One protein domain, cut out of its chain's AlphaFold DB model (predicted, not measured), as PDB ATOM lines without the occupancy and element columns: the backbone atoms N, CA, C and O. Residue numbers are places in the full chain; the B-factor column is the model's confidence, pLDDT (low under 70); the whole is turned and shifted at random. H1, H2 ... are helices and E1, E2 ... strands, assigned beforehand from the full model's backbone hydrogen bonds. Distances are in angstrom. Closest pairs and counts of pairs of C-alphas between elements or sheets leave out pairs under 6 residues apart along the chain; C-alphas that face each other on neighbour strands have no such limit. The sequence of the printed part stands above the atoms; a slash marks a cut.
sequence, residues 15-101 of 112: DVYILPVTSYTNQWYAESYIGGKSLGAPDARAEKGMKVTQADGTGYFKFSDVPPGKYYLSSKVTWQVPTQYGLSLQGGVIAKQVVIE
ATOM      1  N   ASP A  15      -6.326 -38.398 -28.543       98.19
ATOM      2  CA  ASP A  15      -5.744 -39.657 -28.982       98.19
ATOM      3  C   ASP A  15      -4.217 -39.565 -28.963       98.19
ATOM      4  O   ASP A  15      -3.600 -38.564 -29.355       98.19
ATOM      5  N   VAL A  16      -3.604 -40.644 -28.501       98.19
ATOM      6  CA  VAL A  16      -2.170 -40.871 -28.517       98.19
ATOM      7  C   VAL A  16      -1.928 -42.073 -29.411       98.19
ATOM      8  O   VAL A  16      -2.517 -43.136 -29.215       98.19
ATOM      9  N   TYR A  17      -1.055 -41.900 -30.392       97.31
ATOM     10  CA  TYR A  17      -0.710 -42.912 -31.377       97.31
ATOM     11  C   TYR A  17       0.716 -43.385 -31.148       97.31
ATOM     12  O   TYR A  17       1.611 -42.591 -30.856       97.31
ATOM     13  N   ILE A  18       0.940 -44.681 -31.328       97.06
ATOM     14  CA  ILE A  18       2.277 -45.258 -31.411       97.06
ATOM     15  C   ILE A  18       2.395 -46.039 -32.720       97.06
ATOM     16  O   ILE A  18       1.606 -46.946 -32.987       97.06
ATOM     17  N   LEU A  19       3.362 -45.657 -33.557       95.88
ATOM     18  CA  LEU A  19       3.596 -46.243 -34.879       95.88
ATOM     19  C   LEU A  19       5.015 -46.811 -34.969       95.88
ATOM     20  O   LEU A  19       5.952 -46.131 -34.550       95.88
ATOM     21  N   PRO A  20       5.221 -48.015 -35.530       96.94
ATOM     22  CA  PRO A  20       6.562 -48.538 -35.765       96.94
ATOM     23  C   PRO A  20       7.396 -47.598 -36.645       96.94
ATOM     24  O   PRO A  20       6.891 -47.001 -37.604       96.94
ATOM     25  N   VAL A  21       8.694 -47.489 -36.359       96.81
ATOM     26  CA  VAL A  21       9.635 -46.775 -37.231       96.81
ATOM     27  C   VAL A  21       9.889 -47.619 -38.481       96.81
ATOM     28  O   VAL A  21      10.510 -48.676 -38.430       96.81
ATOM     29  N   THR A  22       9.407 -47.125 -39.616       95.50
ATOM     30  CA  THR A  22       9.611 -47.666 -40.963       95.50
ATOM     31  C   THR A  22      10.173 -46.559 -41.851       95.50
ATOM     32  O   THR A  22      10.182 -45.393 -41.456       95.50
ATOM     33  N   SER A  23      10.612 -46.878 -43.072       94.31
ATOM     34  CA  SER A  23      11.014 -45.842 -44.036       94.31
ATOM     35  C   SER A  23       9.902 -44.811 -44.275       94.31
ATOM     36  O   SER A  23      10.177 -43.616 -44.351       94.31
ATOM     37  N   TYR A  24       8.647 -45.265 -44.302       93.12
ATOM     38  CA  TYR A  24       7.479 -44.418 -44.512       93.12
ATOM     39  C   TYR A  24       7.204 -43.487 -43.322       93.12
ATOM     40  O   TYR A  24       7.107 -42.270 -43.485       93.12
ATOM     41  N   THR A  25       7.123 -44.028 -42.102       94.25
ATOM     42  CA  THR A  25       6.864 -43.204 -40.907       94.25
ATOM     43  C   THR A  25       8.036 -42.269 -40.602       94.25
ATOM     44  O   THR A  25       7.829 -41.169 -40.095       94.25
ATOM     45  N   ASN A  26       9.256 -42.648 -40.997       95.62
ATOM     46  CA  ASN A  26      10.429 -41.786 -40.921       95.62
ATOM     47  C   ASN A  26      10.347 -40.588 -41.880       95.62
ATOM     48  O   ASN A  26      10.663 -39.471 -41.476       95.62
ATOM     49  N   GLN A  27       9.878 -40.791 -43.117       94.44
ATOM     50  CA  GLN A  27       9.623 -39.690 -44.049       94.44
ATOM     51  C   GLN A  27       8.557 -38.741 -43.496       94.44
ATOM     52  O   GLN A  27       8.765 -37.532 -43.494       94.44
ATOM     53  N   TRP A  28       7.438 -39.275 -42.992       92.81
ATOM     54  CA  TRP A  28       6.395 -38.447 -42.381       92.81
ATOM     55  C   TRP A  28       6.949 -37.601 -41.228       92.81
ATOM     56  O   TRP A  28       6.697 -36.395 -41.165       92.81
ATOM     57  N   TYR A  29       7.753 -38.207 -40.351       94.12
ATOM     58  CA  TYR A  29       8.355 -37.507 -39.223       94.12
ATOM     59  C   TYR A  29       9.319 -36.405 -39.686       94.12
ATOM     60  O   TYR A  29       9.228 -35.268 -39.224       94.12
ATOM     61  N   ALA A  30      10.209 -36.700 -40.635       95.56
ATOM     62  CA  ALA A  30      11.187 -35.736 -41.131       95.56
ATOM     63  C   ALA A  30      10.541 -34.593 -41.929       95.56
ATOM     64  O   ALA A  30      10.818 -33.423 -41.681       95.56
ATOM     65  N   GLU A  31       9.663 -34.916 -42.877       94.75
ATOM     66  CA  GLU A  31       9.124 -33.943 -43.829       94.75
ATOM     67  C   GLU A  31       7.924 -33.183 -43.264       94.75
ATOM     68  O   GLU A  31       7.834 -31.966 -43.426       94.75
ATOM     69  N   SER A  32       7.004 -33.878 -42.586       92.25
ATOM     70  CA  SER A  32       5.789 -33.249 -42.063       92.25
ATOM     71  C   SER A  32       5.981 -32.710 -40.657       92.25
ATOM     72  O   SER A  32       5.753 -31.526 -40.421       92.25
ATOM     73  N   TYR A  33       6.427 -33.547 -39.716       93.06
ATOM     74  CA  TYR A  33       6.494 -33.127 -38.317       93.06
ATOM     75  C   TYR A  33       7.639 -32.140 -38.055       93.06
ATOM     76  O   TYR A  33       7.417 -31.081 -37.464       93.06
ATOM     77  N   ILE A  34       8.853 -32.464 -38.513       93.75
ATOM     78  CA  ILE A  34      10.023 -31.586 -38.378       93.75
ATOM     79  C   ILE A  34      10.024 -30.503 -39.463       93.75
ATOM     80  O   ILE A  34      10.176 -29.325 -39.149       93.75
ATOM     81  N   GLY A  35       9.833 -30.890 -40.727       92.94
ATOM     82  CA  GLY A  35       9.891 -29.984 -41.877       92.94
ATOM     83  C   GLY A  35       8.652 -29.105 -42.082       92.94
ATOM     84  O   GLY A  35       8.697 -28.184 -42.893       92.94
ATOM     85  N   GLY A  36       7.548 -29.370 -41.376       91.38
ATOM     86  CA  GLY A  36       6.313 -28.584 -41.464       91.38
ATOM     87  C   GLY A  36       5.570 -28.714 -42.796       91.38
ATOM     88  O   GLY A  36       4.654 -27.935 -43.060       91.38
ATOM     89  N   LYS A  37       5.946 -29.668 -43.658       91.19
ATOM     90  CA  LYS A  37       5.285 -29.855 -44.951       91.19
ATOM     91  C   LYS A  37       3.923 -30.517 -44.762       91.19
ATOM     92  O   LYS A  37       3.776 -31.505 -44.038       91.19
ATOM     93  N   SER A  38       2.932 -30.007 -45.486       87.88
ATOM     94  CA  SER A  38       1.670 -30.720 -45.660       87.88
ATOM     95  C   SER A  38       1.903 -31.870 -46.632       87.88
ATOM     96  O   SER A  38       2.220 -31.643 -47.799       87.88
ATOM     97  N   LEU A  39       1.766 -33.100 -46.149       87.69
ATOM     98  CA  LEU A  39       1.783 -34.286 -46.999       87.69
ATOM     99  C   LEU A  39       0.356 -34.615 -47.454       87.69
ATOM    100  O   LEU A  39      -0.617 -34.199 -46.825       87.69
ATOM    101  N   GLY A  40       0.238 -35.340 -48.567       89.88
ATOM    102  CA  GLY A  40      -1.041 -35.886 -49.015       89.88
ATOM    103  C   GLY A  40      -1.571 -36.971 -48.073       89.88
ATOM    104  O   GLY A  40      -0.946 -37.303 -47.063       89.88
ATOM    105  N   ALA A  41      -2.722 -37.542 -48.428       87.81
ATOM    106  CA  ALA A  41      -3.292 -38.660 -47.682       87.81
ATOM    107  C   ALA A  41      -2.276 -39.817 -47.579       87.81
ATOM    108  O   ALA A  41      -1.650 -40.159 -48.590       87.81
ATOM    109  N   PRO A  42      -2.083 -40.406 -46.385       86.00
ATOM    110  CA  PRO A  42      -1.143 -41.499 -46.232       86.00
ATOM    111  C   PRO A  42      -1.652 -42.769 -46.919       86.00
ATOM    112  O   PRO A  42      -2.854 -43.019 -46.990       86.00
ATOM    113  N   ASP A  43      -0.728 -43.601 -47.396       88.75
ATOM    114  CA  ASP A  43      -1.057 -44.963 -47.822       88.75
ATOM    115  C   ASP A  43      -1.617 -45.755 -46.630       88.75
ATOM    116  O   ASP A  43      -1.048 -45.709 -45.539       88.75
ATOM    117  N   ALA A  44      -2.691 -46.524 -46.829       87.44
ATOM    118  CA  ALA A  44      -3.334 -47.293 -45.757       87.44
ATOM    119  C   ALA A  44      -2.375 -48.272 -45.045       87.44
ATOM    120  O   ALA A  44      -2.554 -48.602 -43.875       87.44
ATOM    121  N   ARG A  45      -1.308 -48.721 -45.720       89.31
ATOM    122  CA  ARG A  45      -0.279 -49.592 -45.129       89.31
ATOM    123  C   ARG A  45       0.569 -48.880 -44.074       89.31
ATOM    124  O   ARG A  45       1.197 -49.565 -43.267       89.31
ATOM    125  N   ALA A  46       0.590 -47.547 -44.061       85.94
ATOM    126  CA  ALA A  46       1.315 -46.753 -43.071       85.94
ATOM    127  C   ALA A  46       0.786 -46.957 -41.644       85.94
ATOM    128  O   ALA A  46       1.536 -46.816 -40.683       85.94
ATOM    129  N   GLU A  47      -0.486 -47.334 -41.515       86.44
ATOM    130  CA  GLU A  47      -1.144 -47.596 -40.234       86.44
ATOM    131  C   GLU A  47      -0.888 -49.020 -39.723       86.44
ATOM    132  O   GLU A  47      -1.306 -49.387 -38.623       86.44
ATOM    133  N   LYS A  48      -0.177 -49.859 -40.488       91.31
ATOM    134  CA  LYS A  48       0.100 -51.235 -40.079       91.31
ATOM    135  C   LYS A  48       0.926 -51.258 -38.792       91.31
ATOM    136  O   LYS A  48       2.070 -50.814 -38.752       91.31
ATOM    137  N   GLY A  49       0.349 -51.857 -37.751       90.25
ATOM    138  CA  GLY A  49       0.971 -51.935 -36.430       90.25
ATOM    139  C   GLY A  49       0.844 -50.651 -35.608       90.25
ATOM    140  O   GLY A  49       1.424 -50.588 -34.524       90.25
ATOM    141  N   MET A  50       0.088 -49.657 -36.089       94.50
ATOM    142  CA  MET A  50      -0.324 -48.517 -35.280       94.50
ATOM    143  C   MET A  50      -1.200 -49.005 -34.127       94.50
ATOM    144  O   MET A  50      -2.123 -49.798 -34.318       94.50
ATOM    145  N   LYS A  51      -0.922 -48.507 -32.925       96.44
ATOM    146  CA  LYS A  51      -1.828 -48.622 -31.781       96.44
ATOM    147  C   LYS A  51      -2.272 -47.227 -31.365       96.44
ATOM    148  O   LYS A  51      -1.497 -46.276 -31.458       96.44
ATOM    149  N   VAL A  52      -3.502 -47.130 -30.875       97.56
ATOM    150  CA  VAL A  52      -4.089 -45.897 -30.348       97.56
ATOM    151  C   VAL A  52      -4.587 -46.133 -28.927       97.56
ATOM    152  O   VAL A  52      -5.069 -47.217 -28.596       97.56
ATOM    153  N   THR A  53      -4.430 -45.125 -28.084       98.06
ATOM    154  CA  THR A  53      -5.038 -45.033 -26.755       98.06
ATOM    155  C   THR A  53      -5.492 -43.593 -26.550       98.06
ATOM    156  O   THR A  53      -4.988 -42.694 -27.221       98.06
ATOM    157  N   GLN A  54      -6.421 -43.351 -25.634       98.12
ATOM    158  CA  GLN A  54      -6.857 -41.995 -25.315       98.12
ATOM    159  C   GLN A  54      -6.206 -41.541 -24.011       98.12
ATOM    160  O   GLN A  54      -6.136 -42.301 -23.044       98.12
ATOM    161  N   ALA A  55      -5.715 -40.304 -23.989       98.06
ATOM    162  CA  ALA A  55      -5.227 -39.705 -22.761       98.06
ATOM    163  C   ALA A  55      -6.395 -39.339 -21.829       98.06
ATOM    164  O   ALA A  55      -7.431 -38.843 -22.274       98.06
ATOM    165  N   ASP A  56      -6.218 -39.549 -20.528       97.50
ATOM    166  CA  ASP A  56      -7.221 -39.233 -19.514       97.50
ATOM    167  C   ASP A  56      -7.383 -37.718 -19.277       97.50
ATOM    168  O   ASP A  56      -6.739 -36.887 -19.921       97.50
ATOM    169  N   GLY A  57      -8.240 -37.333 -18.323       94.75
ATOM    170  CA  GLY A  57      -8.504 -35.927 -17.979       94.75
ATOM    171  C   GLY A  57      -7.272 -35.128 -17.531       94.75
ATOM    172  O   GLY A  57      -7.293 -33.899 -17.548       94.75
ATOM    173  N   THR A  58      -6.188 -35.810 -17.161       95.12
ATOM    174  CA  THR A  58      -4.912 -35.215 -16.748       95.12
ATOM    175  C   THR A  58      -3.813 -35.345 -17.805       95.12
ATOM    176  O   THR A  58      -2.699 -34.865 -17.605       95.12
ATOM    177  N   GLY A  59      -4.124 -35.939 -18.961       95.88
ATOM    178  CA  GLY A  59      -3.187 -36.136 -20.061       95.88
ATOM    179  C   GLY A  59      -2.273 -37.353 -19.900       95.88
ATOM    180  O   GLY A  59      -1.348 -37.499 -20.702       95.88
ATOM    181  N   TYR A  60      -2.498 -38.216 -18.902       97.50
ATOM    182  CA  TYR A  60      -1.799 -39.498 -18.828       97.50
ATOM    183  C   TYR A  60      -2.398 -40.475 -19.828       97.50
ATOM    184  O   TYR A  60      -3.597 -40.486 -20.087       97.50
ATOM    185  N   PHE A  61      -1.546 -41.324 -20.382       97.62
ATOM    186  CA  PHE A  61      -1.932 -42.364 -21.319       97.62
ATOM    187  C   PHE A  61      -1.127 -43.624 -21.021       97.62
ATOM    188  O   PHE A  61      -0.031 -43.566 -20.456       97.62
ATOM    189  N   LYS A  62      -1.668 -44.772 -21.425       97.50
ATOM    190  CA  LYS A  62      -1.001 -46.061 -21.274       97.50
ATOM    191  C   LYS A  62      -1.231 -46.918 -22.508       97.50
ATOM    192  O   LYS A  62      -2.352 -47.029 -22.999       97.50
ATOM    193  N   PHE A  63      -0.153 -47.549 -22.958       96.81
ATOM    194  CA  PHE A  63      -0.193 -48.655 -23.902       96.81
ATOM    195  C   PHE A  63       0.207 -49.940 -23.181       96.81
ATOM    196  O   PHE A  63       1.118 -49.928 -22.353       96.81
ATOM    197  N   SER A  64      -0.452 -51.038 -23.532       94.12
ATOM    198  CA  SER A  64      -0.106 -52.387 -23.086       94.12
ATOM    199  C   SER A  64       0.273 -53.249 -24.292       94.12
ATOM    200  O   SER A  64      -0.121 -52.960 -25.431       94.12
ATOM    201  N   ASP A  65       1.062 -54.294 -24.039       91.56
ATOM    202  CA  ASP A  65       1.419 -55.315 -25.031       91.56
ATOM    203  C   ASP A  65       2.030 -54.721 -26.310       91.56
ATOM    204  O   ASP A  65       1.676 -55.087 -27.436       91.56
ATOM    205  N   VAL A  66       2.901 -53.721 -26.144       93.75
ATOM    206  CA  VAL A  66       3.667 -53.125 -27.243       93.75
ATOM    207  C   VAL A  66       4.904 -53.992 -27.477       93.75
ATOM    208  O   VAL A  66       5.699 -54.149 -26.548       93.75
ATOM    209  N   PRO A  67       5.085 -54.565 -28.680       94.38
ATOM    210  CA  PRO A  67       6.284 -55.331 -28.982       94.38
ATOM    211  C   PRO A  67       7.558 -54.485 -28.823       94.38
ATOM    212  O   PRO A  67       7.513 -53.267 -29.009       94.38
ATOM    213  N   PRO A  68       8.712 -55.101 -28.527       96.00
ATOM    214  CA  PRO A  68       9.978 -54.384 -28.512       96.00
ATOM    215  C   PRO A  68      10.307 -53.808 -29.889       96.00
ATOM    216  O   PRO A  68      10.108 -54.463 -30.914       96.00
ATOM    217  N   GLY A  69      10.859 -52.598 -29.921       96.06
ATOM    218  CA  GLY A  69      11.196 -51.927 -31.172       96.06
ATOM    219  C   GLY A  69      11.316 -50.415 -31.046       96.06
ATOM    220  O   GLY A  69      11.199 -49.841 -29.963       96.06
ATOM    221  N   LYS A  70      11.558 -49.756 -32.181       97.56
ATOM    222  CA  LYS A  70      11.568 -48.293 -32.286       97.56
ATOM    223  C   LYS A  70      10.211 -47.816 -32.783       97.56
ATOM    224  O   LYS A  70       9.702 -48.343 -33.774       97.56
ATOM    225  N   TYR A  71       9.673 -46.792 -32.136       97.12
ATOM    226  CA  TYR A  71       8.356 -46.252 -32.440       97.12
ATOM    227  C   TYR A  71       8.368 -44.729 -32.494       97.12
ATOM    228  O   TYR A  71       9.158 -44.080 -31.813       97.12
ATOM    229  N   TYR A  72       7.449 -44.160 -33.264       97.12
ATOM    230  CA  TYR A  72       7.025 -42.776 -33.128       97.12
ATOM    231  C   TYR A  72       5.794 -42.726 -32.232       97.12
ATOM    232  O   TYR A  72       4.768 -43.320 -32.554       97.12
ATOM    233  N   LEU A  73       5.915 -42.021 -31.113       97.38
ATOM    234  CA  LEU A  73       4.824 -41.687 -30.211       97.38
ATOM    235  C   LEU A  73       4.337 -40.282 -30.559       97.38
ATOM    236  O   LEU A  73       5.147 -39.355 -30.578       97.38
ATOM    237  N   SER A  74       3.049 -40.108 -30.835       96.94
ATOM    238  CA  SER A  74       2.491 -38.816 -31.230       96.94
ATOM    239  C   SER A  74       1.103 -38.561 -30.656       96.94
ATOM    240  O   SER A  74       0.375 -39.477 -30.289       96.94
ATOM    241  N   SER A  75       0.741 -37.287 -30.541       97.44
ATOM    242  CA  SER A  75      -0.589 -36.838 -30.133       97.44
ATOM    243  C   SER A  75      -0.811 -35.404 -30.614       97.44
ATOM    244  O   SER A  75       0.124 -34.727 -31.055       97.44
ATOM    245  N   LYS A  76      -2.046 -34.918 -30.526       95.62
ATOM    246  CA  LYS A  76      -2.409 -33.536 -30.833       95.62
ATOM    247  C   LYS A  76      -2.886 -32.851 -29.562       95.62
ATOM    248  O   LYS A  76      -3.868 -33.266 -28.972       95.62
ATOM    249  N   VAL A  77      -2.213 -31.772 -29.173       96.38
ATOM    250  CA  VAL A  77      -2.613 -30.934 -28.041       96.38
ATOM    251  C   VAL A  77      -2.998 -29.576 -28.587       96.38
ATOM    252  O   VAL A  77      -2.133 -28.817 -29.023       96.38
ATOM    253  N   THR A  78      -4.290 -29.267 -28.575       95.56
ATOM    254  CA  THR A  78      -4.810 -27.985 -29.059       95.56
ATOM    255  C   THR A  78      -5.770 -27.355 -28.069       95.56
ATOM    256  O   THR A  78      -6.491 -28.054 -27.367       95.56
ATOM    257  N   TRP A  79      -5.797 -26.028 -28.034       94.25
ATOM    258  CA  TRP A  79      -6.712 -25.247 -27.203       94.25
ATOM    259  C   TRP A  79      -7.140 -23.981 -27.941       94.25
ATOM    260  O   TRP A  79      -6.459 -23.535 -28.862       94.25
ATOM    261  N   GLN A  80      -8.270 -23.399 -27.548       94.25
ATOM    262  CA  GLN A  80      -8.741 -22.132 -28.099       94.25
ATOM    263  C   GLN A  80      -8.363 -20.975 -27.176       94.25
ATOM    264  O   GLN A  80      -8.469 -21.083 -25.954       94.25
ATOM    265  N   VAL A  81      -7.913 -19.872 -27.767       93.62
ATOM    266  CA  VAL A  81      -7.591 -18.627 -27.063       93.62
ATOM    267  C   VAL A  81      -8.472 -17.505 -27.615       93.62
ATOM    268  O   VAL A  81      -8.560 -17.365 -28.838       93.62
ATOM    269  N   PRO A  82      -9.124 -16.701 -26.757       94.38
ATOM    270  CA  PRO A  82      -9.855 -15.521 -27.198       94.38
ATOM    271  C   PRO A  82      -8.937 -14.482 -27.845       94.38
ATOM    272  O   PRO A  82      -7.858 -14.177 -27.341       94.38
ATOM    273  N   THR A  83      -9.393 -13.906 -28.950       93.81
ATOM    274  CA  THR A  83      -8.757 -12.793 -29.661       93.81
ATOM    275  C   THR A  83      -9.813 -11.742 -30.004       93.81
ATOM    276  O   THR A  83     -11.012 -12.009 -29.921       93.81
ATOM    277  N   GLN A  84      -9.382 -10.563 -30.460       94.62
ATOM    278  CA  GLN A  84     -10.291  -9.511 -30.942       94.62
ATOM    279  C   GLN A  84     -11.182  -9.946 -32.127       94.62
ATOM    280  O   GLN A  84     -12.205  -9.319 -32.377       94.62
ATOM    281  N   TYR A  85     -10.821 -11.026 -32.832       93.44
ATOM    282  CA  TYR A  85     -11.553 -11.566 -33.985       93.44
ATOM    283  C   TYR A  85     -12.267 -12.897 -33.678       93.44
ATOM    284  O   TYR A  85     -12.664 -13.610 -34.595       93.44
ATOM    285  N   GLY A  86     -12.417 -13.262 -32.398       94.44
ATOM    286  CA  GLY A  86     -13.017 -14.529 -31.965       94.44
ATOM    287  C   GLY A  86     -11.994 -15.523 -31.417       94.44
ATOM    288  O   GLY A  86     -10.956 -15.133 -30.884       94.44
ATOM    289  N   LEU A  87     -12.288 -16.822 -31.500       94.50
ATOM    290  CA  LEU A  87     -11.429 -17.877 -30.953       94.50
ATOM    291  C   LEU A  87     -10.334 -18.276 -31.949       94.50
ATOM    292  O   LEU A  87     -10.621 -18.679 -33.073       94.50
ATOM    293  N   SER A  88      -9.078 -18.223 -31.511       94.69
ATOM    294  CA  SER A  88      -7.925 -18.717 -32.265       94.69
ATOM    295  C   SER A  88      -7.504 -20.092 -31.753       94.69
ATOM    296  O   SER A  88      -7.340 -20.285 -30.546       94.69
ATOM    297  N   LEU A  89      -7.318 -21.055 -32.662       94.31
ATOM    298  CA  LEU A  89      -6.789 -22.375 -32.327       94.31
ATOM    299  C   LEU A  89      -5.272 -22.292 -32.127       94.31
ATOM    300  O   LEU A  89      -4.546 -21.801 -32.986       94.31
ATOM    301  N   GLN A  90      -4.804 -22.807 -30.999       94.94
ATOM    302  CA  GLN A  90      -3.403 -22.862 -30.608       94.94
ATOM    303  C   GLN A  90      -2.983 -24.308 -30.342       94.94
ATOM    304  O   GLN A  90      -3.823 -25.194 -30.164       94.94
ATOM    305  N   GLY A  91      -1.671 -24.535 -30.289       94.19
ATOM    306  CA  GLY A  91      -1.074 -25.849 -30.072       94.19
ATOM    307  C   GLY A  91      -0.722 -26.552 -31.380       94.19
ATOM    308  O   GLY A  91      -0.314 -25.913 -32.346       94.19
ATOM    309  N   GLY A  92      -0.846 -27.875 -31.411       94.25
ATOM    310  CA  GLY A  92      -0.545 -28.665 -32.597       94.25
ATOM    311  C   GLY A  92      -0.208 -30.114 -32.286       94.25
ATOM    312  O   GLY A  92      -0.560 -30.651 -31.237       94.25
ATOM    313  N   VAL A  93       0.483 -30.751 -33.227       94.19
ATOM    314  CA  VAL A  93       0.989 -32.114 -33.064       94.19
ATOM    315  C   VAL A  93       2.272 -32.089 -32.233       94.19
ATOM    316  O   VAL A  93       3.119 -31.207 -32.386       94.19
ATOM    317  N   ILE A  94       2.419 -33.072 -31.355       95.62
ATOM    318  CA  ILE A  94       3.662 -33.441 -30.680       95.62
ATOM    319  C   ILE A  94       4.013 -34.865 -31.086       95.62
ATOM    320  O   ILE A  94       3.138 -35.727 -31.114       95.62
ATOM    321  N   ALA A  95       5.277 -35.112 -31.411       95.94
ATOM    322  CA  ALA A  95       5.765 -36.433 -31.754       95.94
ATOM    323  C   ALA A  95       7.198 -36.614 -31.247       95.94
ATOM    324  O   ALA A  95       7.982 -35.668 -31.212       95.94
ATOM    325  N   LYS A  96       7.533 -37.837 -30.846       95.69
ATOM    326  CA  LYS A  96       8.852 -38.222 -30.342       95.69
ATOM    327  C   LYS A  96       9.162 -39.651 -30.773       95.69
ATOM    328  O   LYS A  96       8.279 -40.504 -30.758       95.69
ATOM    329  N   GLN A  97      10.420 -39.932 -31.105       96.38
ATOM    330  CA  GLN A  97      10.884 -41.311 -31.248       96.38
ATOM    331  C   GLN A  97      11.161 -41.928 -29.869       96.38
ATOM    332  O   GLN A  97      11.877 -41.343 -29.056       96.38
ATOM    333  N   VAL A  98      10.631 -43.122 -29.626       96.69
ATOM    334  CA  VAL A  98      10.807 -43.895 -28.392       96.69
ATOM    335  C   VAL A  98      11.299 -45.305 -28.719       96.69
ATOM    336  O   VAL A  98      11.106 -45.804 -29.832       96.69
ATOM    337  N   VAL A  99      11.961 -45.946 -27.759       96.69
ATOM    338  CA  VAL A  99      12.427 -47.333 -27.876       96.69
ATOM    339  C   VAL A  99      11.751 -48.147 -26.786       96.69
ATOM    340  O   VAL A  99      11.840 -47.796 -25.615       96.69
ATOM    341  N   ILE A 100      11.068 -49.217 -27.184       95.94
ATOM    342  CA  ILE A 100      10.412 -50.152 -26.274       95.94
ATOM    343  C   ILE A 100      11.308 -51.377 -26.135       95.94
ATOM    344  O   ILE A 100      11.656 -52.020 -27.128       95.94
ATOM    345  N   GLU A 101      11.702 -51.676 -24.902       94.31
ATOM    346  CA  GLU A 101      12.517 -52.838 -24.553       94.31
ATOM    347  C   GLU A 101      11.636 -54.002 -24.081       94.31
ATOM    348  O   GLU A 101      10.502 -53.820 -23.637       94.31
TER     349      GLU A 101
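AT A GLANCE: This is residues 15 to 101 of the 112 residues of an uncharacterized protein of Pseudomonas savastanoi pv. glycinea (UniProt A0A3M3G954). A long hairpin, E3 and E4, makes the longest axis; at its base E1 and E2 join it in a twisted sheet with H1 over it, and the tip at residues 84 and 85 sticks out. The 87 printed residues hold, in order, E1 H1 H2 E2 E3 E4; the sheet, E2 E1 E3 E4, is antiparallel, the class mixed. It is loose, radius of gyration of the C-alphas 15.0 A, spanning 49 by 31 by 20 A.

IN THESE COORDINATES: E1, residues 15 to 20, begins at C-alpha 15 (-5.744, -39.657, -28.982). H1 is residues 23 to 34, 15.4 A; H2 44 to 47; E2 51 to 54; E3 69 to 83, 44.0 A. E4, 86 to 100, 43.0 A, ends at C-alpha 100 (10.412, -50.152, -26.274).

HOW THE PARTS SIT: N 16 of E1 and O 53 of E2 are 2.8 A apart, N 17 and O 74 of E3 2.8 A, N 77 of E3 and O 92 of E4 2.9 A. H1, 7 of 8 O i to N i+4 pairs within hydrogen-bond range, is on the sheet at a height of 9.8 A; its closest C-alphas to E4 are Tyr 33 and Ala 95, 7.4 A. H2, too short for such a pair, only grazes the sheet.

THE WHOLE: The farthest C-alphas, Gln 84 and Glu 101, are 49.4 A apart. The printed part has no cut. E2 to E3 is a long link. No printed residue is under 70 in pLDDT.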